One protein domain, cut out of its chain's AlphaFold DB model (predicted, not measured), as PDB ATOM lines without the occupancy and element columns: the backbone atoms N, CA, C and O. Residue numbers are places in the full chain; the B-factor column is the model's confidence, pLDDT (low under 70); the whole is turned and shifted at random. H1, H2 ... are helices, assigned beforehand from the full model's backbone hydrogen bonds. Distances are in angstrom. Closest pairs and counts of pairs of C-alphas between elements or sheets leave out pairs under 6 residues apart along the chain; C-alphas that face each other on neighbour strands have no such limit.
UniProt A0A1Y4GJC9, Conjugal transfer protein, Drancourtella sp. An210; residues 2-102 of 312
ATOM      1  N   ARG A   2     -32.481 -54.059 181.886       74.69
ATOM      2  CA  ARG A   2     -31.710 -53.858 183.138       74.69
ATOM      3  C   ARG A   2     -32.568 -53.893 184.411       74.69
ATOM      4  O   ARG A   2     -32.269 -54.668 185.307       74.69
ATOM      5  N   GLN A   3     -33.659 -53.124 184.454       79.31
ATOM      6  CA  GLN A   3     -34.545 -53.070 185.626       79.31
ATOM      7  C   GLN A   3     -35.147 -54.442 185.968       79.31
ATOM      8  O   GLN A   3     -34.980 -54.919 187.080       79.31
ATOM      9  N   GLY A   4     -35.710 -55.138 184.974       84.00
ATOM     10  CA  GLY A   4     -36.287 -56.471 185.178       84.00
ATOM     11  C   GLY A   4     -35.291 -57.520 185.692       84.00
ATOM     12  O   GLY A   4     -35.690 -58.429 186.409       84.00
ATOM     13  N   TRP A   5     -33.995 -57.385 185.387       86.44
ATOM     14  CA  TRP A   5     -32.967 -58.255 185.964       86.44
ATOM     15  C   TRP A   5     -32.733 -57.964 187.450       86.44
ATOM     16  O   TRP A   5     -32.715 -58.898 188.250       86.44
ATOM     17  N   ALA A   6     -32.611 -56.685 187.828       87.94
ATOM     18  CA  ALA A   6     -32.486 -56.289 189.232       87.94
ATOM     19  C   ALA A   6     -33.707 -56.735 190.046       87.94
ATOM     20  O   ALA A   6     -33.549 -57.313 191.117       87.94
ATOM     21  N   ASP A   7     -34.911 -56.545 189.505       89.19
ATOM     22  CA  ASP A   7     -36.163 -56.905 190.174       89.19
ATOM     23  C   ASP A   7     -36.301 -58.424 190.370       89.19
ATOM     24  O   ASP A   7     -36.820 -58.881 191.387       89.19
ATOM     25  N   THR A   8     -35.856 -59.231 189.403       90.38
ATOM     26  CA  THR A   8     -35.860 -60.696 189.535       90.38
ATOM     27  C   THR A   8     -34.794 -61.164 190.522       90.38
ATOM     28  O   THR A   8     -35.093 -61.978 191.391       90.38
ATOM     29  N   ALA A   9     -33.571 -60.639 190.444       89.31
ATOM     30  CA  ALA A   9     -32.499 -61.021 191.360       89.31
ATOM     31  C   ALA A   9     -32.802 -60.611 192.814       89.31
ATOM     32  O   ALA A   9     -32.601 -61.406 193.730       89.31
ATOM     33  N   ASN A  10     -33.375 -59.421 193.029       92.06
ATOM     34  CA  ASN A  10     -33.790 -58.956 194.355       92.06
ATOM     35  C   ASN A  10     -34.896 -59.816 194.967       92.06
ATOM     36  O   ASN A  10     -34.850 -60.070 196.167       92.06
ATOM     37  N   ARG A  11     -35.838 -60.323 194.159       91.25
ATOM     38  CA  ARG A  11     -36.863 -61.268 194.632       91.25
ATOM     39  C   ARG A  11     -36.257 -62.560 195.173       91.25
ATOM     40  O   ARG A  11     -36.697 -63.050 196.206       91.25
ATOM     41  N   TYR A  12     -35.228 -63.094 194.516       93.00
ATOM     42  CA  TYR A  12     -34.527 -64.274 195.025       93.00
ATOM     43  C   TYR A  12     -33.703 -63.969 196.281       93.00
ATOM     44  O   TYR A  12     -33.714 -64.776 197.205       93.00
ATOM     45  N   LEU A  13     -33.037 -62.808 196.350       92.38
ATOM     46  CA  LEU A  13     -32.308 -62.373 197.552       92.38
ATOM     47  C   LEU A  13     -33.238 -62.214 198.761       92.38
ATOM     48  O   LEU A  13     -32.883 -62.596 199.872       92.38
ATOM     49  N   GLU A  14     -34.439 -61.691 198.538       92.25
ATOM     50  CA  GLU A  14     -35.470 -61.571 199.564       92.25
ATOM     51  C   GLU A  14     -36.020 -62.934 199.998       92.25
ATOM     52  O   GLU A  14     -36.135 -63.183 201.196       92.25
ATOM     53  N   ALA A  15     -36.270 -63.850 199.054       91.69
ATOM     54  CA  ALA A  15     -36.755 -65.201 199.348       91.69
ATOM     55  C   ALA A  15     -35.791 -66.021 200.227       91.69
ATOM     56  O   ALA A  15     -36.236 -66.884 200.980       91.69
ATOM     57  N   ILE A  16     -34.483 -65.743 200.161       93.75
ATOM     58  CA  ILE A  16     -33.464 -66.373 201.018       93.75
ATOM     59  C   ILE A  16     -33.139 -65.559 202.284       93.75
ATOM     60  O   ILE A  16     -32.220 -65.915 203.017       93.75
ATOM     61  N   GLY A  17     -33.850 -64.454 202.537       89.06
ATOM     62  CA  GLY A  17     -33.657 -63.606 203.718       89.06
ATOM     63  C   GLY A  17     -32.385 -62.750 203.705       89.06
ATOM     64  O   GLY A  17     -31.973 -62.254 204.753       89.06
ATOM     65  N   SER A  18     -31.745 -62.554 202.546       89.31
ATOM     66  CA  SER A  18     -30.568 -61.686 202.445       89.31
ATOM     67  C   SER A  18     -30.982 -60.210 202.537       89.31
ATOM     68  O   SER A  18     -31.943 -59.809 201.875       89.31
ATOM     69  N   PRO A  19     -30.272 -59.364 203.309       86.50
ATOM     70  CA  PRO A  19     -30.539 -57.926 203.380       86.50
ATOM     71  C   PRO A  19     -30.001 -57.152 202.164       86.50
ATOM     72  O   PRO A  19     -30.315 -55.974 201.995       86.50
ATOM     73  N   GLU A  20     -29.184 -57.778 201.313       87.69
ATOM     74  CA  GLU A  20     -28.601 -57.122 200.143       87.69
ATOM     75  C   GLU A  20     -29.649 -56.866 199.055       87.69
ATOM     76  O   GLU A  20     -30.547 -57.676 198.816       87.69
ATOM     77  N   ARG A  21     -29.537 -55.727 198.369       88.44
ATOM     78  CA  ARG A  21     -30.382 -55.374 197.225       88.44
ATOM     79  C   ARG A  21     -29.510 -54.834 196.101       88.44
ATOM     80  O   ARG A  21     -28.693 -53.938 196.300       88.44
ATOM     81  N   LEU A  22     -29.695 -55.387 194.913       86.06
ATOM     82  CA  LEU A  22     -29.098 -54.910 193.679       86.06
ATOM     83  C   LEU A  22     -29.808 -53.634 193.236       86.06
ATOM     84  O   LEU A  22     -30.998 -53.643 192.922       86.06
ATOM     85  N   ASP A  23     -29.046 -52.548 193.164       85.44
ATOM     86  CA  ASP A  23     -29.462 -51.283 192.576       85.44
ATOM     87  C   ASP A  23     -28.530 -50.959 191.403       85.44
ATOM     88  O   ASP A  23     -27.314 -50.841 191.558       85.44
ATOM     89  N   LEU A  24     -29.107 -50.861 190.203       84.12
ATOM     90  CA  LEU A  24     -28.368 -50.637 188.959       84.12
ATOM     91  C   LEU A  24     -28.137 -49.152 188.652       84.12
ATOM     92  O   LEU A  24     -27.562 -48.818 187.611       84.12
ATOM     93  N   ARG A  25     -28.593 -48.240 189.517       85.44
ATOM     94  CA  ARG A  25     -28.253 -46.816 189.433       85.44
ATOM     95  C   ARG A  25     -26.760 -46.625 189.727       85.44
ATOM     96  O   ARG A  25     -26.146 -47.434 190.412       85.44
ATOM     97  N   SER A  26     -26.148 -45.550 189.234       85.06
ATOM     98  CA  SER A  26     -24.776 -45.208 189.643       85.06
ATOM     99  C   SER A  26     -24.722 -44.882 191.140       85.06
ATOM    100  O   SER A  26     -25.713 -44.401 191.685       85.06
ATOM    101  N   TYR A  27     -23.566 -45.058 191.792       87.75
ATOM    102  CA  TYR A  27     -23.399 -44.707 193.211       87.75
ATOM    103  C   TYR A  27     -23.878 -43.282 193.533       87.75
ATOM    104  O   TYR A  27     -24.625 -43.095 194.489       87.75
ATOM    105  N   ALA A  28     -23.600 -42.311 192.656       85.31
ATOM    106  CA  ALA A  28     -24.111 -40.944 192.779       85.31
ATOM    107  C   ALA A  28     -25.652 -40.865 192.826       85.31
ATOM    108  O   ALA A  28     -26.209 -40.173 193.671       85.31
ATOM    109  N   ARG A  29     -26.362 -41.608 191.963       86.88
ATOM    110  CA  ARG A  29     -27.839 -41.659 191.957       86.88
ATOM    111  C   ARG A  29     -28.424 -42.465 193.120       86.88
ATOM    112  O   ARG A  29     -29.598 -42.296 193.429       86.88
ATOM    113  N   GLN A  30     -27.628 -43.332 193.740       86.44
ATOM    114  CA  GLN A  30     -27.986 -44.034 194.974       86.44
ATOM    115  C   GLN A  30     -27.720 -43.181 196.229       86.44
ATOM    116  O   GLN A  30     -28.060 -43.600 197.329       86.44
ATOM    117  N   GLY A  31     -27.084 -42.009 196.090       85.25
ATOM    118  CA  GLY A  31     -26.601 -41.221 197.229       85.25
ATOM    119  C   GLY A  31     -25.424 -41.876 197.964       85.25
ATOM    120  O   GLY A  31     -25.090 -41.484 199.081       85.25
ATOM    121  N   ILE A  32     -24.792 -42.880 197.351       85.75
ATOM    122  CA  ILE A  32     -23.606 -43.541 197.883       85.75
ATOM    123  C   ILE A  32     -22.396 -42.728 197.444       85.75
ATOM    124  O   ILE A  32     -21.993 -42.735 196.283       85.75
ATOM    125  N   ASP A  33     -21.790 -42.045 198.399       83.56
ATOM    126  CA  ASP A  33     -20.561 -41.301 198.172       83.56
ATOM    127  C   ASP A  33     -19.370 -42.285 198.249       83.56
ATOM    128  O   ASP A  33     -18.799 -42.569 199.308       83.56
ATOM    129  N   LYS A  34     -19.113 -42.943 197.112       89.06
ATOM    130  CA  LYS A  34     -18.050 -43.931 196.878       89.06
ATOM    131  C   LYS A  34     -17.577 -43.811 195.431       89.06
ATOM    132  O   LYS A  34     -18.387 -43.841 194.505       89.06
ATOM    133  N   ILE A  35     -16.268 -43.737 195.232       89.75
ATOM    134  CA  ILE A  35     -15.660 -43.692 193.901       89.75
ATOM    135  C   ILE A  35     -15.672 -45.119 193.311       89.75
ATOM    136  O   ILE A  35     -15.170 -46.040 193.965       89.75
ATOM    137  N   PRO A  36     -16.265 -45.352 192.123       90.44
ATOM    138  CA  PRO A  36     -16.301 -46.671 191.495       90.44
ATOM    139  C   PRO A  36     -14.932 -47.061 190.925       90.44
ATOM    140  O   PRO A  36     -14.218 -46.222 190.387       90.44
ATOM    141  N   SER A  37     -14.580 -48.346 191.005       91.50
ATOM    142  CA  SER A  37     -13.370 -48.893 190.377       91.50
ATOM    143  C   SER A  37     -13.512 -48.996 188.856       91.50
ATOM    144  O   SER A  37     -14.600 -49.272 188.347       91.50
ATOM    145  N   VAL A  38     -12.398 -48.881 188.139       90.62
ATOM    146  CA  VAL A  38     -12.326 -49.073 186.686       90.62
ATOM    147  C   VAL A  38     -12.173 -50.561 186.355       90.62
ATOM    148  O   VAL A  38     -11.405 -51.279 186.996       90.62
ATOM    149  N   HIS A  39     -12.904 -51.047 185.349       89.38
ATOM    150  CA  HIS A  39     -12.792 -52.436 184.901       89.38
ATOM    151  C   HIS A  39     -11.417 -52.701 184.270       89.38
ATOM    152  O   HIS A  39     -11.018 -52.019 183.331       89.38
ATOM    153  N   MET A  40     -10.710 -53.714 184.770       85.62
ATOM    154  CA  MET A  40      -9.335 -54.024 184.358       85.62
ATOM    155  C   MET A  40      -9.255 -54.693 182.976       85.62
ATOM    156  O   MET A  40      -8.276 -54.520 182.261       85.62
ATOM    157  N   GLY A  41     -10.259 -55.475 182.576       87.00
ATOM    158  CA  GLY A  41     -10.152 -56.349 181.406       87.00
ATOM    159  C   GLY A  41      -9.219 -57.550 181.638       87.00
ATOM    160  O   GLY A  41      -8.510 -57.652 182.648       87.00
ATOM    161  N   THR A  42      -9.240 -58.506 180.709       86.19
ATOM    162  CA  THR A  42      -8.541 -59.799 180.841       86.19
ATOM    163  C   THR A  42      -7.019 -59.658 180.815       86.19
ATOM    164  O   THR A  42      -6.345 -60.237 181.665       86.19
ATOM    165  N   ALA A  43      -6.479 -58.849 179.898       85.38
ATOM    166  CA  ALA A  43      -5.038 -58.650 179.730       85.38
ATOM    167  C   ALA A  43      -4.381 -58.001 180.963       85.38
ATOM    168  O   ALA A  43      -3.406 -58.521 181.501       85.38
ATOM    169  N   VAL A  44      -4.961 -56.910 181.472       86.06
ATOM    170  CA  VAL A  44      -4.446 -56.193 182.651       86.06
ATOM    171  C   VAL A  44      -4.553 -57.063 183.908       86.06
ATOM    172  O   VAL A  44      -3.630 -57.099 184.718       86.06
ATOM    173  N   SER A  45      -5.634 -57.842 184.039       87.00
ATOM    174  CA  SER A  45      -5.794 -58.784 185.155       87.00
ATOM    175  C   SER A  45      -4.732 -59.890 185.154       87.00
ATOM    176  O   SER A  45      -4.281 -60.301 186.220       87.00
ATOM    177  N   GLN A  46      -4.323 -60.389 183.982       88.56
ATOM    178  CA  GLN A  46      -3.250 -61.385 183.880       88.56
ATOM    179  C   GLN A  46      -1.878 -60.800 184.236       88.56
ATOM    180  O   GLN A  46      -1.085 -61.486 184.878       88.56
ATOM    181  N   LEU A  47      -1.604 -59.548 183.855       88.56
ATOM    182  CA  LEU A  47      -0.362 -58.854 184.208       88.56
ATOM    183  C   LEU A  47      -0.259 -58.601 185.721       88.56
ATOM    184  O   LEU A  47       0.755 -58.947 186.322       88.56
ATOM    185  N   GLU A  48      -1.329 -58.117 186.357       89.44
ATOM    186  CA  GLU A  48      -1.363 -57.911 187.816       89.44
ATOM    187  C   GLU A  48      -1.252 -59.234 188.591       89.44
ATOM    188  O   GLU A  48      -0.577 -59.291 189.616       89.44
ATOM    189  N   LYS A  49      -1.841 -60.332 188.086       89.12
ATOM    190  CA  LYS A  49      -1.665 -61.675 188.676       89.12
ATOM    191  C   LYS A  49      -0.215 -62.158 188.637       89.12
ATOM    192  O   LYS A  49       0.184 -62.924 189.507       89.12
ATOM    193  N   LYS A  50       0.563 -61.717 187.646       90.56
ATOM    194  CA  LYS A  50       2.007 -61.978 187.547       90.56
ATOM    195  C   LYS A  50       2.848 -60.998 188.381       90.56
ATOM    196  O   LYS A  50       4.069 -61.051 188.309       90.56
ATOM    197  N   GLY A  51       2.216 -60.110 189.154       88.56
ATOM    198  CA  GLY A  51       2.888 -59.124 190.002       88.56
ATOM    199  C   GLY A  51       3.345 -57.856 189.275       88.56
ATOM    200  O   GLY A  51       4.003 -57.018 189.886       88.56
ATOM    201  N   ILE A  52       3.001 -57.684 187.994       91.06
ATOM    202  CA  ILE A  52       3.356 -56.488 187.220       91.06
ATOM    203  C   ILE A  52       2.288 -55.423 187.456       91.06
ATOM    204  O   ILE A  52       1.123 -55.610 187.098       91.06
ATOM    205  N   GLN A  53       2.689 -54.297 188.046       90.81
ATOM    206  CA  GLN A  53       1.783 -53.178 188.281       90.81
ATOM    207  C   GLN A  53       1.416 -52.473 186.974       90.81
ATOM    208  O   GLN A  53       2.257 -52.195 186.122       90.81
ATOM    209  N   THR A  54       0.137 -52.154 186.842       91.44
ATOM    210  CA  THR A  54      -0.465 -51.497 185.684       91.44
ATOM    211  C   THR A  54      -1.106 -50.180 186.105       91.44
ATOM    212  O   THR A  54      -1.524 -50.016 187.252       91.44
ATOM    213  N   ASN A  55      -1.258 -49.247 185.165       90.25
ATOM    214  CA  ASN A  55      -1.877 -47.947 185.447       90.25
ATOM    215  C   ASN A  55      -3.317 -48.091 185.975       90.25
ATOM    216  O   ASN A  55      -3.698 -47.397 186.913       90.25
ATOM    217  N   ILE A  56      -4.102 -49.033 185.429       87.50
ATOM    218  CA  ILE A  56      -5.482 -49.285 185.884       87.50
ATOM    219  C   ILE A  56      -5.488 -49.967 187.264       87.50
ATOM    220  O   ILE A  56      -6.322 -49.648 188.112       87.50
ATOM    221  N   GLY A  57      -4.534 -50.867 187.530       90.75
ATOM    222  CA  GLY A  57      -4.384 -51.502 188.839       90.75
ATOM    223  C   GLY A  57      -3.983 -50.512 189.930       90.75
ATOM    224  O   GLY A  57      -4.564 -50.535 191.015       90.75
ATOM    225  N   ASN A  58      -3.059 -49.597 189.626       92.69
ATOM    226  CA  ASN A  58      -2.679 -48.492 190.510       92.69
ATOM    227  C   ASN A  58      -3.863 -47.557 190.776       92.69
ATOM    228  O   ASN A  58      -4.196 -47.329 191.933       92.69
ATOM    229  N   LEU A  59      -4.593 -47.151 189.733       90.56
ATOM    230  CA  LEU A  59      -5.796 -46.331 189.880       90.56
ATOM    231  C   LEU A  59      -6.846 -46.987 190.796       90.56
ATOM    232  O   LEU A  59      -7.430 -46.331 191.654       90.56
ATOM    233  N   ASN A  60      -7.073 -48.296 190.668       92.50
ATOM    234  CA  ASN A  60      -8.006 -49.015 191.539       92.50
ATOM    235  C   ASN A  60      -7.505 -49.151 192.986       92.50
ATOM    236  O   ASN A  60      -8.324 -49.137 193.912       92.50
ATOM    237  N   ARG A  61      -6.185 -49.266 193.201       93.94
ATOM    238  CA  ARG A  61      -5.575 -49.201 194.541       93.94
ATOM    239  C   ARG A  61      -5.811 -47.825 195.174       93.94
ATOM    240  O   ARG A  61      -6.286 -47.777 196.310       93.94
ATOM    241  N   ASP A  62      -5.614 -46.744 194.423       93.56
ATOM    242  CA  ASP A  62      -5.843 -45.367 194.884       93.56
ATOM    243  C   ASP A  62      -7.323 -45.104 195.194       93.56
ATOM    244  O   ASP A  62      -7.662 -44.584 196.257       93.56
ATOM    245  N   ILE A  63      -8.236 -45.556 194.325       92.44
ATOM    246  CA  ILE A  63      -9.690 -45.483 194.548       92.44
ATOM    247  C   ILE A  63     -10.088 -46.234 195.825       92.44
ATOM    248  O   ILE A  63     -10.932 -45.767 196.596       92.44
ATOM    249  N   LYS A  64      -9.492 -47.404 196.081       92.88
ATOM    250  CA  LYS A  64      -9.747 -48.173 197.307       92.88
ATOM    251  C   LYS A  64      -9.244 -47.428 198.545       92.88
ATOM    252  O   LYS A  64      -9.976 -47.366 199.534       92.88
ATOM    253  N   ALA A  65      -8.049 -46.839 198.484       91.88
ATOM    254  CA  ALA A  65      -7.492 -46.035 199.570       91.88
ATOM    255  C   ALA A  65      -8.359 -44.796 199.863       91.88
ATOM    256  O   ALA A  65      -8.738 -44.572 201.013       91.88
ATOM    257  N   ALA A  66      -8.768 -44.060 198.826       89.50
ATOM    258  CA  ALA A  66      -9.641 -42.893 198.943       89.50
ATOM    259  C   ALA A  66     -11.009 -43.246 199.554       89.50
ATOM    260  O   ALA A  66     -11.478 -42.574 200.472       89.50
ATOM    261  N   ASN A  67     -11.630 -44.346 199.113       92.19
ATOM    262  CA  ASN A  67     -12.889 -44.823 199.687       92.19
ATOM    263  C   ASN A  67     -12.746 -45.224 201.165       92.19
ATOM    264  O   ASN A  67     -13.635 -44.929 201.965       92.19
ATOM    265  N   SER A  68     -11.636 -45.870 201.535       90.56
ATOM    266  CA  SER A  68     -11.352 -46.248 202.925       90.56
ATOM    267  C   SER A  68     -11.178 -45.021 203.824       90.56
ATOM    268  O   SER A  68     -11.736 -44.979 204.920       90.56
ATOM    269  N   LEU A  69     -10.449 -44.003 203.355       88.62
ATOM    270  CA  LEU A  69     -10.278 -42.734 204.067       88.62
ATOM    271  C   LEU A  69     -11.616 -42.006 204.240       88.62
ATOM    272  O   LEU A  69     -11.952 -41.523 205.315       88.62
ATOM    273  N   MET A  70     -12.427 -41.969 203.188       88.56
ATOM    274  CA  MET A  70     -13.734 -41.327 203.246       88.56
ATOM    275  C   MET A  70     -14.685 -42.042 204.222       88.56
ATOM    276  O   MET A  70     -15.451 -41.399 204.942       88.56
ATOM    277  N   GLN A  71     -14.603 -43.372 204.311       89.94
ATOM    278  CA  GLN A  71     -15.340 -44.145 205.307       89.94
ATOM    279  C   GLN A  71     -14.874 -43.850 206.742       89.94
ATOM    280  O   GLN A  71     -15.731 -43.676 207.614       89.94
ATOM    281  N   SER A  72     -13.563 -43.741 206.991       87.62
ATOM    282  CA  SER A  72     -13.042 -43.417 208.327       87.62
ATOM    283  C   SER A  72     -13.431 -42.002 208.763       87.62
ATOM    284  O   SER A  72     -13.889 -41.817 209.890       87.62
ATOM    285  N   ILE A  73     -13.381 -41.023 207.851       82.19
ATOM    286  CA  ILE A  73     -13.858 -39.654 208.101       82.19
ATOM    287  C   ILE A  73     -15.341 -39.669 208.489       82.19
ATOM    288  O   ILE A  73     -15.728 -39.049 209.478       82.19
ATOM    289  N   ARG A  74     -16.192 -40.420 207.776       85.62
ATOM    290  CA  ARG A  74     -17.620 -40.529 208.131       85.62
ATOM    291  C   ARG A  74     -17.842 -41.155 209.502       85.62
ATOM    292  O   ARG A  74     -18.725 -40.703 210.230       85.62
ATOM    293  N   GLN A  75     -17.086 -42.195 209.850       88.31
ATOM    294  CA  GLN A  75     -17.164 -42.817 211.173       88.31
ATOM    295  C   GLN A  75     -16.754 -41.830 212.270       88.31
ATOM    296  O   GLN A  75     -17.481 -41.691 213.249       88.31
ATOM    297  N   MET A  76     -15.675 -41.073 212.052       78.12
ATOM    298  CA  MET A  76     -15.211 -40.037 212.976       78.12
ATOM    299  C   MET A  76     -16.230 -38.900 213.137       78.12
ATOM    300  O   MET A  76     -16.529 -38.477 214.248       78.12
ATOM    301  N   VAL A  77     -16.840 -38.427 212.048       86.75
ATOM    302  CA  VAL A  77     -17.897 -37.404 212.124       86.75
ATOM    303  C   VAL A  77     -19.111 -37.922 212.901       86.75
ATOM    304  O   VAL A  77     -19.699 -37.178 213.685       86.75
ATOM    305  N   ARG A  78     -19.496 -39.193 212.723       89.06
ATOM    306  CA  ARG A  78     -20.589 -39.806 213.498       89.06
ATOM    307  C   ARG A  78     -20.246 -39.910 214.983       89.06
ATOM    308  O   ARG A  78     -21.088 -39.549 215.800       89.06
ATOM    309  N   SER A  79     -19.033 -40.343 215.331       84.69
ATOM    310  CA  SER A  79     -18.608 -40.423 216.733       84.69
ATOM    311  C   SER A  79     -18.549 -39.041 217.381       84.69
ATOM    312  O   SER A  79     -19.025 -38.881 218.500       84.69
ATOM    313  N   LEU A  80     -18.060 -38.021 216.666       77.94
ATOM    314  CA  LEU A  80     -18.055 -36.635 217.144       77.94
ATOM    315  C   LEU A  80     -19.470 -36.087 217.346       77.94
ATOM    316  O   LEU A  80     -19.732 -35.441 218.357       77.94
ATOM    317  N   LYS A  81     -20.403 -36.370 216.427       82.38
ATOM    318  CA  LYS A  81     -21.816 -35.997 216.598       82.38
ATOM    319  C   LYS A  81     -22.432 -36.652 217.837       82.38
ATOM    320  O   LYS A  81     -23.110 -35.959 218.587       82.38
ATOM    321  N   GLY A  82     -22.165 -37.940 218.062       88.12
ATOM    322  CA  GLY A  82     -22.628 -38.659 219.254       88.12
ATOM    323  C   GLY A  82     -21.992 -38.147 220.550       88.12
ATOM    324  O   GLY A  82     -22.659 -38.014 221.571       88.12
ATOM    325  N   TRP A  83     -20.710 -37.784 220.512       84.81
ATOM    326  CA  TRP A  83     -20.043 -37.162 221.656       84.81
ATOM    327  C   TRP A  83     -20.637 -35.783 221.977       84.81
ATOM    328  O   TRP A  83     -20.905 -35.482 223.138       84.81
ATOM    329  N   LEU A  84     -20.919 -34.967 220.954       75.31
ATOM    330  CA  LEU A  84     -21.539 -33.654 221.121       75.31
ATOM    331  C   LEU A  84     -22.967 -33.749 221.679       75.31
ATOM    332  O   LEU A  84     -23.338 -32.926 222.516       75.31
ATOM    333  N   SER A  85     -23.769 -34.727 221.243       89.38
ATOM    334  CA  SER A  85     -25.102 -34.951 221.817       89.38
ATOM    335  C   SER A  85     -25.007 -35.383 223.278       89.38
ATOM    336  O   SER A  85     -25.651 -34.769 224.124       89.38
ATOM    337  N   GLY A  86     -24.112 -36.322 223.601       85.81
ATOM    338  CA  GLY A  86     -23.875 -36.735 224.986       85.81
ATOM    339  C   GLY A  86     -23.384 -35.589 225.881       85.81
ATOM    340  O   GLY A  86     -23.757 -35.506 227.048       85.81
ATOM    341  N   LEU A  87     -22.589 -34.657 225.347       80.00
ATOM    342  CA  LEU A  87     -22.164 -33.460 226.078       80.00
ATOM    343  C   LEU A  87     -23.332 -32.496 226.321       80.00
ATOM    344  O   LEU A  87     -23.442 -31.937 227.411       80.00
ATOM    345  N   LYS A  88     -24.226 -32.317 225.340       84.25
ATOM    346  CA  LYS A  88     -25.440 -31.502 225.503       84.25
ATOM    347  C   LYS A  88     -26.382 -32.078 226.558       84.25
ATOM    348  O   LYS A  88     -26.859 -31.318 227.392       84.25
ATOM    349  N   GLU A  89     -26.604 -33.388 226.547       89.19
ATOM    350  CA  GLU A  89     -27.428 -34.081 227.546       89.19
ATOM    351  C   GLU A  89     -26.836 -33.933 228.951       89.19
ATOM    352  O   GLU A  89     -27.535 -33.519 229.872       89.19
ATOM    353  N   LYS A  90     -25.523 -34.155 229.108       84.88
ATOM    354  CA  LYS A  90     -24.835 -33.939 230.393       84.88
ATOM    355  C   LYS A  90     -24.915 -32.489 230.861       84.88
ATOM    356  O   LYS A  90     -25.118 -32.251 232.045       84.88
ATOM    357  N   LYS A  91     -24.775 -31.520 229.949       79.94
ATOM    358  CA  LYS A  91     -24.937 -30.097 230.272       79.94
ATOM    359  C   LYS A  91     -26.361 -29.792 230.744       79.94
ATOM    360  O   LYS A  91     -26.508 -29.062 231.715       79.94
ATOM    361  N   ALA A  92     -27.381 -30.329 230.075       82.88
ATOM    362  CA  ALA A  92     -28.777 -30.131 230.458       82.88
ATOM    363  C   ALA A  92     -29.073 -30.736 231.837       82.88
ATOM    364  O   ALA A  92     -29.583 -30.031 232.701       82.88
ATOM    365  N   ALA A  93     -28.648 -31.977 232.080       79.94
ATOM    366  CA  ALA A  93     -28.801 -32.632 233.378       79.94
ATOM    367  C   ALA A  93     -28.069 -31.881 234.506       79.94
ATOM    368  O   ALA A  93     -28.569 -31.794 235.620       79.94
ATOM    369  N   LEU A  94     -26.893 -31.309 234.222       75.25
ATOM    370  CA  LEU A  94     -26.143 -30.513 235.195       75.25
ATOM    371  C   LEU A  94     -26.834 -29.174 235.496       75.25
ATOM    372  O   LEU A  94     -26.821 -28.741 236.642       75.25
ATOM    373  N   LEU A  95     -27.459 -28.538 234.499       75.12
ATOM    374  CA  LEU A  95     -28.263 -27.327 234.702       75.12
ATOM    375  C   LEU A  95     -29.536 -27.611 235.505       75.12
ATOM    376  O   LEU A  95     -29.828 -26.870 236.432       75.12
ATOM    377  N   GLU A  96     -30.244 -28.698 235.204       76.12
ATOM    378  CA  GLU A  96     -31.423 -29.124 235.965       76.12
ATOM    379  C   GLU A  96     -31.053 -29.488 237.410       76.12
ATOM    380  O   GLU A  96     -31.714 -29.062 238.351       76.12
ATOM    381  N   ALA A  97     -29.935 -30.194 237.611       69.75
ATOM    382  CA  ALA A  97     -29.409 -30.472 238.944       69.75
ATOM    383  C   ALA A  97     -28.997 -29.192 239.691       69.75
ATOM    384  O   ALA A  97     -29.216 -29.103 240.895       69.75
ATOM    385  N   LEU A  98     -28.433 -28.194 239.000       67.69
ATOM    386  CA  LEU A  98     -28.132 -26.884 239.584       67.69
ATOM    387  C   LEU A  98     -29.400 -26.116 239.959       67.69
ATOM    388  O   LEU A  98     -29.417 -25.495 241.011       67.69
ATOM    389  N   GLU A  99     -30.448 -26.149 239.135       63.19
ATOM    390  CA  GLU A  99     -31.735 -25.519 239.454       63.19
ATOM    391  C   GLU A  99     -32.425 -26.201 240.641       63.19
ATOM    392  O   GLU A  99     -32.955 -25.511 241.506       63.19
ATOM    393  N   GLN A 100     -32.358 -27.531 240.731       62.06
ATOM    394  CA  GLN A 100     -32.874 -28.305 241.868       62.06
ATOM    395  C   GLN A 100     -32.049 -28.101 243.150       62.06
ATOM    396  O   GLN A 100     -32.594 -28.153 244.249       62.06
ATOM    397  N   ALA A 101     -30.738 -27.877 243.020       59.97
ATOM    398  CA  ALA A 101     -29.836 -27.633 244.145       59.97
ATOM    399  C   ALA A 101     -29.765 -26.157 244.564       59.97
ATOM    400  O   ALA A 101     -29.215 -25.855 245.623       59.97
ATOM    401  N   LYS A 102     -30.274 -25.225 243.748       65.81
ATOM    402  CA  LYS A 102     -30.258 -23.803 244.075       65.81
ATOM    403  C   LYS A 102     -31.313 -23.543 245.137       65.81
ATOM    404  O   LYS A 102     -32.512 -23.621 244.876       65.81
TER     405      LYS A 102
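Overview. This is residues 2 to 102 of the 312 residues of the protein "Conjugal transfer protein" of Drancourtella sp. An210 (UniProt A0A1Y4GJC9). A loosely strung stretch with the separate helices H1, H2 and H3 leads into one long straight helix, H4, which makes the longest axis; residues 72 to 102 stick out as a bare arm. The 101 printed residues, with four named helices and no named strand, are all helix in class. The whole is extended, radius of gyration of the C-alphas 23.5 A, spanning 77 by 39 by 23 A.

Along the chain. H1, residues 2 to 15, begins at C-alpha (-31.710, -53.858, 183.138) and is 20.4 A long. H2 is residues 27 to 30, H3 residues 41 to 49. H4, residues 55 to 101, is 68.1 A long and ends at C-alpha (-29.836, -27.633, 244.145).

Arrangement. H1 and H2 touch no helix. H3 only just touches H4, at residues 56 to 57 alone, with 3 pairs of C-alphas within 8 A, the closest Glu 48 and Gly 57 at 7.2 A; their lines are about perpendicular, 81 degrees. In H1, H3 and H4 every O i to N i+4 pair is within hydrogen-bond range; H2 is too short for one.

Size, cuts and confidence. The farthest C-alphas, Ala 43 and Lys 102, are 77.4 A apart. The printed part has no cut. The link H1 to H2 is long. Residues 97 to 102 have pLDDT under 70.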